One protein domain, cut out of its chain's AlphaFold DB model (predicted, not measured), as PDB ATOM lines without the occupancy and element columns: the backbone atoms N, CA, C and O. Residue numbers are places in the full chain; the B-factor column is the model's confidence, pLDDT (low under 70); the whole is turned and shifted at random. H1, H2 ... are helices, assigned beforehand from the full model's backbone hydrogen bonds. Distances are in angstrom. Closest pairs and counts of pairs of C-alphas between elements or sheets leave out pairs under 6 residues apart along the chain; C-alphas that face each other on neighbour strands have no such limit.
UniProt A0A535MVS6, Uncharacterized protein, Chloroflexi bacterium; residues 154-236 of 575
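AT A GLANCE: This is residues 154 to 236 of the 575 residues of an uncharacterized protein of Chloroflexi bacterium (UniProt A0A535MVS6). Helices H2 and H3 lie side by side as a hairpin, H4 crosses one side of it, and short H1 is set off near H4. The 83 printed residues, with four named helices, H1 to H4, and no named strand, are all helix in class. The whole is compact, radius of gyration of the C-alphas 11.6 A, spanning 34 by 26 by 18 A.

IN THESE COORDINATES: H1, residues 156 to 163, begins at C-alpha 156 (87.532, 152.174, 103.209). H2 is residues 179 to 191, 18.3 A; H3, 197 to 209, 18.4 A. H4, 220 to 235, 23.3 A, ends at C-alpha 235 (71.558, 162.183, 93.823).

HOW THE PARTS SIT: H1 is near H4 and apart from H2 and H3. H2 and H3 touch, closest C-alphas Lys 179 and Val 207, 6.3 A, at a shallow tilt of 10 degrees, opposite ways. H4 touches H2 with residues 222 to 229 alone, closest C-alphas Thr 222 and Gln 186, 5.9 A, at a steep 57 degrees. Each O i to N i+4 pair is within hydrogen-bond range in H1 and H2, 8 of 9 in H3, 10 of 12 in H4.

THE WHOLE: The printed part has no cut; the H1 to H2 link is long; no printed residue is under 70 in pLDDT.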
ATOM      1  N   LEU A 154      87.355 159.343 100.369       92.81
ATOM      2  CA  LEU A 154      86.606 158.099 100.330       92.81
ATOM      3  C   LEU A 154      87.195 157.166 101.392       92.81
ATOM      4  O   LEU A 154      88.359 156.775 101.315       92.81
ATOM      5  N   SER A 155      86.404 156.849 102.416       92.19
ATOM      6  CA  SER A 155      86.833 155.934 103.475       92.19
ATOM      7  C   SER A 155      86.733 154.485 103.005       92.19
ATOM      8  O   SER A 155      85.838 154.145 102.232       92.19
ATOM      9  N   ALA A 156      87.595 153.604 103.519       88.69
ATOM     10  CA  ALA A 156      87.532 152.174 103.209       88.69
ATOM     11  C   ALA A 156      86.161 151.561 103.552       88.69
ATOM     12  O   ALA A 156      85.579 150.828 102.756       88.69
ATOM     13  N   ALA A 157      85.595 151.931 104.708       85.31
ATOM     14  CA  ALA A 157      84.271 151.474 105.122       85.31
ATOM     15  C   ALA A 157      83.157 151.982 104.191       85.31
ATOM     16  O   ALA A 157      82.281 151.208 103.807       85.31
ATOM     17  N   GLY A 158      83.196 153.263 103.805       86.19
ATOM     18  CA  GLY A 158      82.228 153.846 102.874       86.19
ATOM     19  C   GLY A 158      82.319 153.228 101.480       86.19
ATOM     20  O   GLY A 158      81.301 152.870 100.891       86.19
ATOM     21  N   SER A 159      83.545 153.013 101.000       87.00
ATOM     22  CA  SER A 159      83.827 152.328  99.739       87.00
ATOM     23  C   SER A 159      83.280 150.901  99.734       87.00
ATOM     24  O   SER A 159      82.549 150.517  98.826       87.00
ATOM     25  N   GLN A 160      83.513 150.129 100.795       83.19
ATOM     26  CA  GLN A 160      82.994 148.764 100.888       83.19
ATOM     27  C   GLN A 160      81.460 148.708 100.973       83.19
ATOM     28  O   GLN A 160      80.833 147.809 100.407       83.19
ATOM     29  N   ARG A 161      80.831 149.636 101.703       78.62
ATOM     30  CA  ARG A 161      79.374 149.629 101.906       78.62
ATOM     31  C   ARG A 161      78.603 150.092 100.676       78.62
ATOM     32  O   ARG A 161      77.685 149.390 100.273       78.62
ATOM     33  N   ALA A 162      78.969 151.244 100.116       79.00
ATOM     34  CA  ALA A 162      78.216 151.889  99.040       79.00
ATOM     35  C   ALA A 162      78.682 151.475  97.643       79.00
ATOM     36  O   ALA A 162      77.879 151.392  96.723       79.00
ATOM     37  N   LEU A 163      79.986 151.244  97.484       79.88
ATOM     38  CA  LEU A 163      80.586 150.916  96.193       79.88
ATOM     39  C   LEU A 163      80.935 149.437  96.105       79.88
ATOM     40  O   LEU A 163      81.269 148.973  95.036       79.88
ATOM     41  N   HIS A 164      80.919 148.690  97.211       74.62
ATOM     42  CA  HIS A 164      81.472 147.334  97.261       74.62
ATOM     43  C   HIS A 164      82.932 147.251  96.804       74.62
ATOM     44  O   HIS A 164      83.419 146.174  96.492       74.62
ATOM     45  N   LEU A 165      83.654 148.367  96.807       81.69
ATOM     46  CA  LEU A 165      85.054 148.411  96.431       81.69
ATOM     47  C   LEU A 165      85.902 148.256  97.704       81.69
ATOM     48  O   LEU A 165      85.966 149.213  98.489       81.69
ATOM     49  N   PRO A 166      86.524 147.085  97.946       84.19
ATOM     50  CA  PRO A 166      87.342 146.883  99.129       84.19
ATOM     51  C   PRO A 166      88.615 147.714  99.005       84.19
ATOM     52  O   PRO A 166      89.395 147.526  98.075       84.19
ATOM     53  N   LEU A 167      88.820 148.615  99.961       89.19
ATOM     54  CA  LEU A 167      90.061 149.368 100.105       89.19
ATOM     55  C   LEU A 167      90.747 148.937 101.398       89.19
ATOM     56  O   LEU A 167      90.080 148.685 102.407       89.19
ATOM     57  N   SER A 168      92.074 148.862 101.376       91.44
ATOM     58  CA  SER A 168      92.870 148.605 102.579       91.44
ATOM     59  C   SER A 168      92.966 149.832 103.497       91.44
ATOM     60  O   SER A 168      93.042 149.686 104.718       91.44
ATOM     61  N   GLY A 169      92.871 151.031 102.921       91.31
ATOM     62  CA  GLY A 169      92.852 152.317 103.603       91.31
ATOM     63  C   GLY A 169      91.999 153.357 102.870       91.31
ATOM     64  O   GLY A 169      91.301 153.072 101.900       91.31
ATOM     65  N   GLY A 170      91.973 154.583 103.392       93.56
ATOM     66  CA  GLY A 170      91.240 155.677 102.754       93.56
ATOM     67  C   GLY A 170      91.992 156.255 101.552       93.56
ATOM     68  O   GLY A 170      93.223 156.279 101.525       93.56
ATOM     69  N   VAL A 171      91.244 156.817 100.602       96.12
ATOM     70  CA  VAL A 171      91.790 157.585  99.474       96.12
ATOM     71  C   VAL A 171      91.315 159.029  99.579       96.12
ATOM     72  O   VAL A 171      90.124 159.288  99.765       96.12
ATOM     73  N   GLY A 172      92.239 159.984  99.496       93.94
ATOM     74  CA  GLY A 172      91.954 161.402  99.668       93.94
ATOM     75  C   GLY A 172      92.972 162.158 100.516       93.94
ATOM     76  O   GLY A 172      93.929 161.599 101.057       93.94
ATOM     77  N   ALA A 173      92.734 163.458 100.686       86.94
ATOM     78  CA  ALA A 173      93.572 164.296 101.540       86.94
ATOM     79  C   ALA A 173      93.607 163.767 102.989       86.94
ATOM     80  O   ALA A 173      92.565 163.524 103.600       86.94
ATOM     81  N   GLY A 174      94.812 163.595 103.539       86.38
ATOM     82  CA  GLY A 174      95.019 163.094 104.904       86.38
ATOM     83  C   GLY A 174      94.740 161.598 105.104       86.38
ATOM     84  O   GLY A 174      94.659 161.162 106.248       86.38
ATOM     85  N   GLN A 175      94.571 160.826 104.026       94.25
ATOM     86  CA  GLN A 175      94.410 159.367 104.070       94.25
ATOM     87  C   GLN A 175      95.717 158.629 103.719       94.25
ATOM     88  O   GLN A 175      96.709 159.272 103.371       94.25
ATOM     89  N   SER A 176      95.724 157.289 103.795       94.44
ATOM     90  CA  SER A 176      96.906 156.475 103.461       94.44
ATOM     91  C   SER A 176      97.283 156.569 101.982       94.44
ATOM     92  O   SER A 176      98.469 156.637 101.670       94.44
ATOM     93  N   ASN A 177      96.287 156.658 101.090       96.25
ATOM     94  CA  ASN A 177      96.480 156.727  99.637       96.25
ATOM     95  C   ASN A 177      97.366 155.594  99.106       96.25
ATOM     96  O   ASN A 177      98.250 155.814  98.273       96.25
ATOM     97  N   ASP A 178      97.128 154.379  99.598       96.81
ATOM     98  CA  ASP A 178      97.848 153.194  99.156       96.81
ATOM     99  C   ASP A 178      97.686 153.019  97.642       96.81
ATOM    100  O   ASP A 178      96.596 153.179  97.088       96.81
ATOM    101  N   LYS A 179      98.782 152.702  96.949       95.00
ATOM    102  CA  LYS A 179      98.836 152.676  95.481       95.00
ATOM    103  C   LYS A 179      97.737 151.824  94.853       95.00
ATOM    104  O   LYS A 179      97.148 152.226  93.852       95.00
ATOM    105  N   THR A 180      97.462 150.658  95.432       92.50
ATOM    106  CA  THR A 180      96.414 149.745  94.961       92.50
ATOM    107  C   THR A 180      95.016 150.323  95.149       92.50
ATOM    108  O   THR A 180      94.182 150.185  94.259       92.50
ATOM    109  N   ASP A 181      94.777 151.020  96.259       95.00
ATOM    110  CA  ASP A 181      93.481 151.623  96.571       95.00
ATOM    111  C   ASP A 181      93.220 152.837  95.673       95.00
ATOM    112  O   ASP A 181      92.140 152.965  95.097       95.00
ATOM    113  N   VAL A 182      94.229 153.692  95.468       95.81
ATOM    114  CA  VAL A 182      94.145 154.832  94.538       95.81
ATOM    115  C   VAL A 182      93.902 154.346  93.114       95.81
ATOM    116  O   VAL A 182      93.037 154.889  92.432       95.81
ATOM    117  N   ALA A 183      94.602 153.294  92.679       92.81
ATOM    118  CA  ALA A 183      94.381 152.690  91.370       92.81
ATOM    119  C   ALA A 183      92.937 152.183  91.205       92.81
ATOM    120  O   ALA A 183      92.310 152.444  90.178       92.81
ATOM    121  N   ALA A 184      92.393 151.504  92.215       90.00
ATOM    122  CA  ALA A 184      91.047 150.951  92.148       90.00
ATOM    123  C   ALA A 184      89.959 152.042  92.167       90.00
ATOM    124  O   ALA A 184      88.986 151.968  91.416       90.00
ATOM    125  N   VAL A 185      90.147 153.097  92.967       92.88
ATOM    126  CA  VAL A 185      89.272 154.280  92.947       92.88
ATOM    127  C   VAL A 185      89.340 154.981  91.592       92.88
ATOM    128  O   VAL A 185      88.308 155.379  91.059       92.88
ATOM    129  N   GLN A 186      90.529 155.101  91.005       92.38
ATOM    130  CA  GLN A 186      90.711 155.713  89.693       92.38
ATOM    131  C   GLN A 186      89.992 154.928  88.583       92.38
ATOM    132  O   GLN A 186      89.352 155.539  87.729       92.38
ATOM    133  N   ASP A 187      90.046 153.593  88.624       86.06
ATOM    134  CA  ASP A 187      89.327 152.721  87.684       86.06
ATOM    135  C   ASP A 187      87.814 152.894  87.793       86.06
ATOM    136  O   ASP A 187      87.133 153.029  86.779       86.06
ATOM    137  N   LEU A 188      87.290 152.953  89.021       86.06
ATOM    138  CA  LEU A 188      85.874 153.220  89.254       86.06
ATOM    139  C   LEU A 188      85.469 154.595  88.706       86.06
ATOM    140  O   LEU A 188      84.488 154.705  87.978       86.06
ATOM    141  N   LEU A 189      86.219 155.649  89.035       89.12
ATOM    142  CA  LEU A 189      85.905 157.005  88.576       89.12
ATOM    143  C   LEU A 189      85.916 157.113  87.050       89.12
ATOM    144  O   LEU A 189      85.106 157.847  86.488       89.12
ATOM    145  N   HIS A 190      86.822 156.400  86.384       82.88
ATOM    146  CA  HIS A 190      86.891 156.353  84.928       82.88
ATOM    147  C   HIS A 190      85.720 155.587  84.319       82.88
ATOM    148  O   HIS A 190      85.058 156.105  83.422       82.88
ATOM    149  N   ALA A 191      85.413 154.405  84.852       75.88
ATOM    150  CA  ALA A 191      84.309 153.587  84.364       75.88
ATOM    151  C   ALA A 191      82.940 154.280  84.532       75.88
ATOM    152  O   ALA A 191      82.046 154.100  83.707       75.88
ATOM    153  N   GLU A 192      82.810 155.128  85.553       79.31
ATOM    154  CA  GLU A 192      81.622 155.943  85.836       79.31
ATOM    155  C   GLU A 192      81.667 157.355  85.230       79.31
ATOM    156  O   GLU A 192      80.812 158.188  85.529       79.31
ATOM    157  N   TRP A 193      82.666 157.656  84.392       81.56
ATOM    158  CA  TRP A 193      82.840 158.957  83.730       81.56
ATOM    159  C   TRP A 193      82.984 160.169  84.670       81.56
ATOM    160  O   TRP A 193      82.858 161.320  84.245       81.56
ATOM    161  N   PHE A 194      83.332 159.949  85.938       85.62
ATOM    162  CA  PHE A 194      83.767 161.010  86.855       85.62
ATOM    163  C   PHE A 194      85.221 161.439  86.614       85.62
ATOM    164  O   PHE A 194      85.637 162.498  87.101       85.62
ATOM    165  N   LEU A 195      85.961 160.649  85.831       85.19
ATOM    166  CA  LEU A 195      87.298 160.923  85.323       85.19
ATOM    167  C   LEU A 195      87.312 160.751  83.797       85.19
ATOM    168  O   LEU A 195      86.811 159.759  83.274       85.19
ATOM    169  N   THR A 196      87.874 161.719  83.071       81.81
ATOM    170  CA  THR A 196      87.987 161.634  81.604       81.81
ATOM    171  C   THR A 196      89.059 160.623  81.194       81.81
ATOM    172  O   THR A 196      89.977 160.363  81.969       81.81
ATOM    173  N   ASN A 197      89.001 160.110  79.960       74.25
ATOM    174  CA  ASN A 197      90.045 159.222  79.420       74.25
ATOM    175  C   ASN A 197      91.445 159.855  79.506       74.25
ATOM    176  O   ASN A 197      92.387 159.214  79.956       74.25
ATOM    177  N   GLU A 198      91.575 161.133  79.137       85.44
ATOM    178  CA  GLU A 198      92.859 161.845  79.158       85.44
ATOM    179  C   GLU A 198      93.408 162.001  80.585       85.44
ATOM    180  O   GLU A 198      94.592 161.769  80.834       85.44
ATOM    181  N   SER A 199      92.546 162.371  81.537       88.00
ATOM    182  CA  SER A 199      92.918 162.460  82.953       88.00
ATOM    183  C   SER A 199      93.291 161.092  83.525       88.00
ATOM    184  O   SER A 199      94.268 160.996  84.267       88.00
ATOM    185  N   TYR A 200      92.546 160.042  83.160       88.19
ATOM    186  CA  TYR A 200      92.835 158.669  83.557       88.19
ATOM    187  C   TYR A 200      94.218 158.248  83.071       88.19
ATOM    188  O   TYR A 200      95.065 157.951  83.904       88.19
ATOM    189  N   ASP A 201      94.497 158.313  81.768       83.06
ATOM    190  CA  ASP A 201      95.776 157.866  81.201       83.06
ATOM    191  C   ASP A 201      96.972 158.604  81.825       83.06
ATOM    192  O   ASP A 201      97.972 157.989  82.216       83.06
ATOM    193  N   ARG A 202      96.848 159.928  81.987       94.25
ATOM    194  CA  ARG A 202      97.896 160.777  82.569       94.25
ATOM    195  C   ARG A 202      98.167 160.437  84.034       94.25
ATOM    196  O   ARG A 202      99.320 160.244  84.416       94.25
ATOM    197  N   GLU A 203      97.131 160.369  84.864       97.06
ATOM    198  CA  GLU A 203      97.289 160.119  86.302       97.06
ATOM    199  C   GLU A 203      97.562 158.643  86.602       97.06
ATOM    200  O   GLU A 203      98.252 158.323  87.567       97.06
ATOM    201  N   ARG A 204      97.124 157.724  85.733       95.44
ATOM    202  CA  ARG A 204      97.404 156.291  85.862       95.44
ATOM    203  C   ARG A 204      98.892 156.008  85.720       95.44
ATOM    204  O   ARG A 204      99.428 155.182  86.456       95.44
ATOM    205  N   ALA A 205      99.582 156.722  84.831       91.69
ATOM    206  CA  ALA A 205     101.037 156.655  84.729       91.69
ATOM    207  C   ALA A 205     101.728 157.092  86.036       91.69
ATOM    208  O   ALA A 205     102.689 156.448  86.462       91.69
ATOM    209  N   VAL A 206     101.203 158.125  86.709       96.00
ATOM    210  CA  VAL A 206     101.701 158.598  88.016       96.00
ATOM    211  C   VAL A 206     101.496 157.537  89.095       96.00
ATOM    212  O   VAL A 206     102.447 157.187  89.793       96.00
ATOM    213  N   VAL A 207     100.290 156.970  89.194       95.25
ATOM    214  CA  VAL A 207      99.981 155.886  90.144       95.25
ATOM    215  C   VAL A 207     100.888 154.679  89.900       95.25
ATOM    216  O   VAL A 207     101.464 154.132  90.840       95.25
ATOM    217  N   ASN A 208     101.093 154.291  88.639       92.44
ATOM    218  CA  ASN A 208     101.954 153.166  88.275       92.44
ATOM    219  C   ASN A 208     103.427 153.398  88.641       92.44
ATOM    220  O   ASN A 208     104.096 152.449  89.057       92.44
ATOM    221  N   ALA A 209     103.918 154.635  88.536       93.56
ATOM    222  CA  ALA A 209     105.280 155.017  88.908       93.56
ATOM    223  C   ALA A 209     105.473 155.237  90.422       93.56
ATOM    224  O   ALA A 209     106.610 155.256  90.893       93.56
ATOM    225  N   ALA A 210     104.389 155.389  91.190       93.00
ATOM    226  CA  ALA A 210     104.451 155.609  92.631       93.00
ATOM    227  C   ALA A 210     104.975 154.380  93.400       93.00
ATOM    228  O   ALA A 210     104.895 153.238  92.929       93.00
ATOM    229  N   GLY A 211     105.488 154.639  94.609       92.56
ATOM    230  CA  GLY A 211     105.896 153.622  95.581       92.56
ATOM    231  C   GLY A 211     104.695 152.954  96.263       92.56
ATOM    232  O   GLY A 211     103.742 152.554  95.604       92.56
ATOM    233  N   ALA A 212     104.734 152.811  97.590       92.38
ATOM    234  CA  ALA A 212     103.627 152.207  98.342       92.38
ATOM    235  C   ALA A 212     102.387 153.119  98.434       92.38
ATOM    236  O   ALA A 212     101.267 152.621  98.386       92.38
ATOM    237  N   ALA A 213     102.592 154.437  98.505       94.62
ATOM    238  CA  ALA A 213     101.534 155.442  98.582       94.62
ATOM    239  C   ALA A 213     101.667 156.466  97.446       94.62
ATOM    240  O   ALA A 213     102.777 156.763  96.988       94.62
ATOM    241  N   VAL A 214     100.533 157.001  97.002       96.31
ATOM    242  CA  VAL A 214     100.437 158.036  95.965       96.31
ATOM    243  C   VAL A 214     100.209 159.385  96.636       96.31
ATOM    244  O   VAL A 214      99.335 159.515  97.488       96.31
ATOM    245  N   ASP A 215     100.972 160.403  96.237       94.00
ATOM    246  CA  ASP A 215     100.714 161.781  96.655       94.00
ATOM    247  C   ASP A 215      99.402 162.286  96.016       94.00
ATOM    248  O   ASP A 215      99.331 162.369  94.785       94.00
ATOM    249  N   PRO A 216      98.378 162.673  96.805       91.50
ATOM    250  CA  PRO A 216      97.139 163.245  96.280       91.50
ATOM    251  C   PRO A 216      97.354 164.466  95.376       91.50
ATOM    252  O   PRO A 216      96.568 164.690  94.457       91.50
ATOM    253  N   GLY A 217      98.415 165.250  95.606       92.88
ATOM    254  CA  GLY A 217      98.761 166.404  94.770       92.88
ATOM    255  C   GLY A 217      99.212 166.031  93.355       92.88
ATOM    256  O   GLY A 217      99.131 166.862  92.452       92.88
ATOM    257  N   ALA A 218      99.647 164.785  93.146       94.56
ATOM    258  CA  ALA A 218     100.106 164.275  91.856       94.56
ATOM    259  C   ALA A 218      98.984 163.627  91.019       94.56
ATOM    260  O   ALA A 218      99.182 163.362  89.834       94.56
ATOM    261  N   VAL A 219      97.806 163.403  91.617       96.06
ATOM    262  CA  VAL A 219      96.606 162.846  90.965       96.06
ATOM    263  C   VAL A 219      95.364 163.739  91.176       96.06
ATOM    264  O   VAL A 219      94.336 163.288  91.691       96.06
ATOM    265  N   PRO A 220      95.448 165.043  90.848       95.50
ATOM    266  CA  PRO A 220      94.429 166.026  91.216       95.50
ATOM    267  C   PRO A 220      93.034 165.744  90.639       95.50
ATOM    268  O   PRO A 220      92.044 166.017  91.323       95.50
ATOM    269  N   ASP A 221      92.918 165.185  89.432       91.19
ATOM    270  CA  ASP A 221      91.621 164.869  88.825       91.19
ATOM    271  C   ASP A 221      90.970 163.653  89.490       91.19
ATOM    272  O   ASP A 221      89.759 163.658  89.717       91.19
ATOM    273  N   THR A 222      91.757 162.646  89.877       93.69
ATOM    274  CA  THR A 222      91.292 161.498  90.671       93.69
ATOM    275  C   THR A 222      90.725 161.975  92.010       93.69
ATOM    276  O   THR A 222      89.601 161.630  92.376       93.69
ATOM    277  N   ILE A 223      91.450 162.852  92.712       95.06
ATOM    278  CA  ILE A 223      90.995 163.443  93.980       95.06
ATOM    279  C   ILE A 223      89.735 164.297  93.768       95.06
ATOM    280  O   ILE A 223      88.780 164.190  94.540       95.06
ATOM    281  N   ALA A 224      89.673 165.097  92.701       91.38
ATOM    282  CA  ALA A 224      88.497 165.899  92.361       91.38
ATOM    283  C   ALA A 224      87.290 165.063  91.889       91.38
ATOM    284  O   ALA A 224      86.149 165.526  91.989       91.38
ATOM    285  N   GLY A 225      87.512 163.840  91.403       88.88
ATOM    286  CA  GLY A 225      86.471 162.893  91.008       88.88
ATOM    287  C   GLY A 225      85.714 162.299  92.199       88.88
ATOM    288  O   GLY A 225      84.499 162.131  92.122       88.88
ATOM    289  N   ILE A 226      86.383 162.073  93.335       92.81
ATOM    290  CA  ILE A 226      85.776 161.513  94.560       92.81
ATOM    291  C   ILE A 226      84.513 162.271  95.014       92.81
ATOM    292  O   ILE A 226      83.471 161.635  95.188       92.81
ATOM    293  N   PRO A 227      84.521 163.605  95.209       90.50
ATOM    294  CA  PRO A 227      83.312 164.315  95.616       90.50
ATOM    295  C   PRO A 227      82.225 164.309  94.529       90.50
ATOM    296  O   PRO A 227      81.046 164.376  94.873       90.50
ATOM    297  N   ARG A 228      82.577 164.182  93.238       88.31
ATOM    298  CA  ARG A 228      81.595 164.043  92.144       88.31
ATOM    299  C   ARG A 228      80.898 162.686  92.196       88.31
ATOM    300  O   ARG A 228      79.673 162.650  92.149       88.31
ATOM    301  N   LEU A 229      81.656 161.607  92.396       88.50
ATOM    302  CA  LEU A 229      81.121 160.260  92.614       88.50
ATOM    303  C   LEU A 229      80.168 160.236  93.812       88.50
ATOM    304  O   LEU A 229      79.019 159.814  93.695       88.50
ATOM    305  N   LYS A 230      80.611 160.760  94.960       91.06
ATOM    306  CA  LYS A 230      79.783 160.819  96.171       91.06
ATOM    307  C   LYS A 230      78.530 161.678  95.998       91.06
ATOM    308  O   LYS A 230      77.495 161.372  96.589       91.06
ATOM    309  N   ALA A 231      78.600 162.752  95.211       87.69
ATOM    310  CA  ALA A 231      77.421 163.527  94.845       87.69
ATOM    311  C   ALA A 231      76.478 162.710  93.948       87.69
ATOM    312  O   ALA A 231      75.290 162.662  94.242       87.69
ATOM    313  N   GLY A 232      76.989 162.013  92.928       83.56
ATOM    314  CA  GLY A 232      76.191 161.161  92.039       83.56
ATOM    315  C   GLY A 232      75.415 160.073  92.790       83.56
ATOM    316  O   GLY A 232      74.206 159.942  92.592       83.56
ATOM    317  N   ILE A 233      76.075 159.376  93.723       83.81
ATOM    318  CA  ILE A 233      75.461 158.386  94.630       83.81
ATOM    319  C   ILE A 233      74.324 159.024  95.422       83.81
ATOM    320  O   ILE A 233      73.210 158.504  95.451       83.81
ATOM    321  N   LEU A 234      74.584 160.186  96.029       87.75
ATOM    322  CA  LEU A 234      73.592 160.886  96.833       87.75
ATOM    323  C   LEU A 234      72.381 161.319  96.002       87.75
ATOM    324  O   LEU A 234      71.254 161.153  96.457       87.75
ATOM    325  N   GLN A 235      72.603 161.794  94.775       83.50
ATOM    326  CA  GLN A 235      71.558 162.183  93.823       83.50
ATOM    327  C   GLN A 235      70.747 160.983  93.310       83.50
ATOM    328  O   GLN A 235      69.599 161.145  92.907       83.50
ATOM    329  N   GLY A 236      71.303 159.770  93.369       73.62
ATOM    330  CA  GLY A 236      70.678 158.544  92.866       73.62
ATOM    331  C   GLY A 236      71.033 158.224  91.427       73.62
ATOM    332  O   GLY A 236      70.269 157.539  90.754       73.62
TER     333      GLY A 236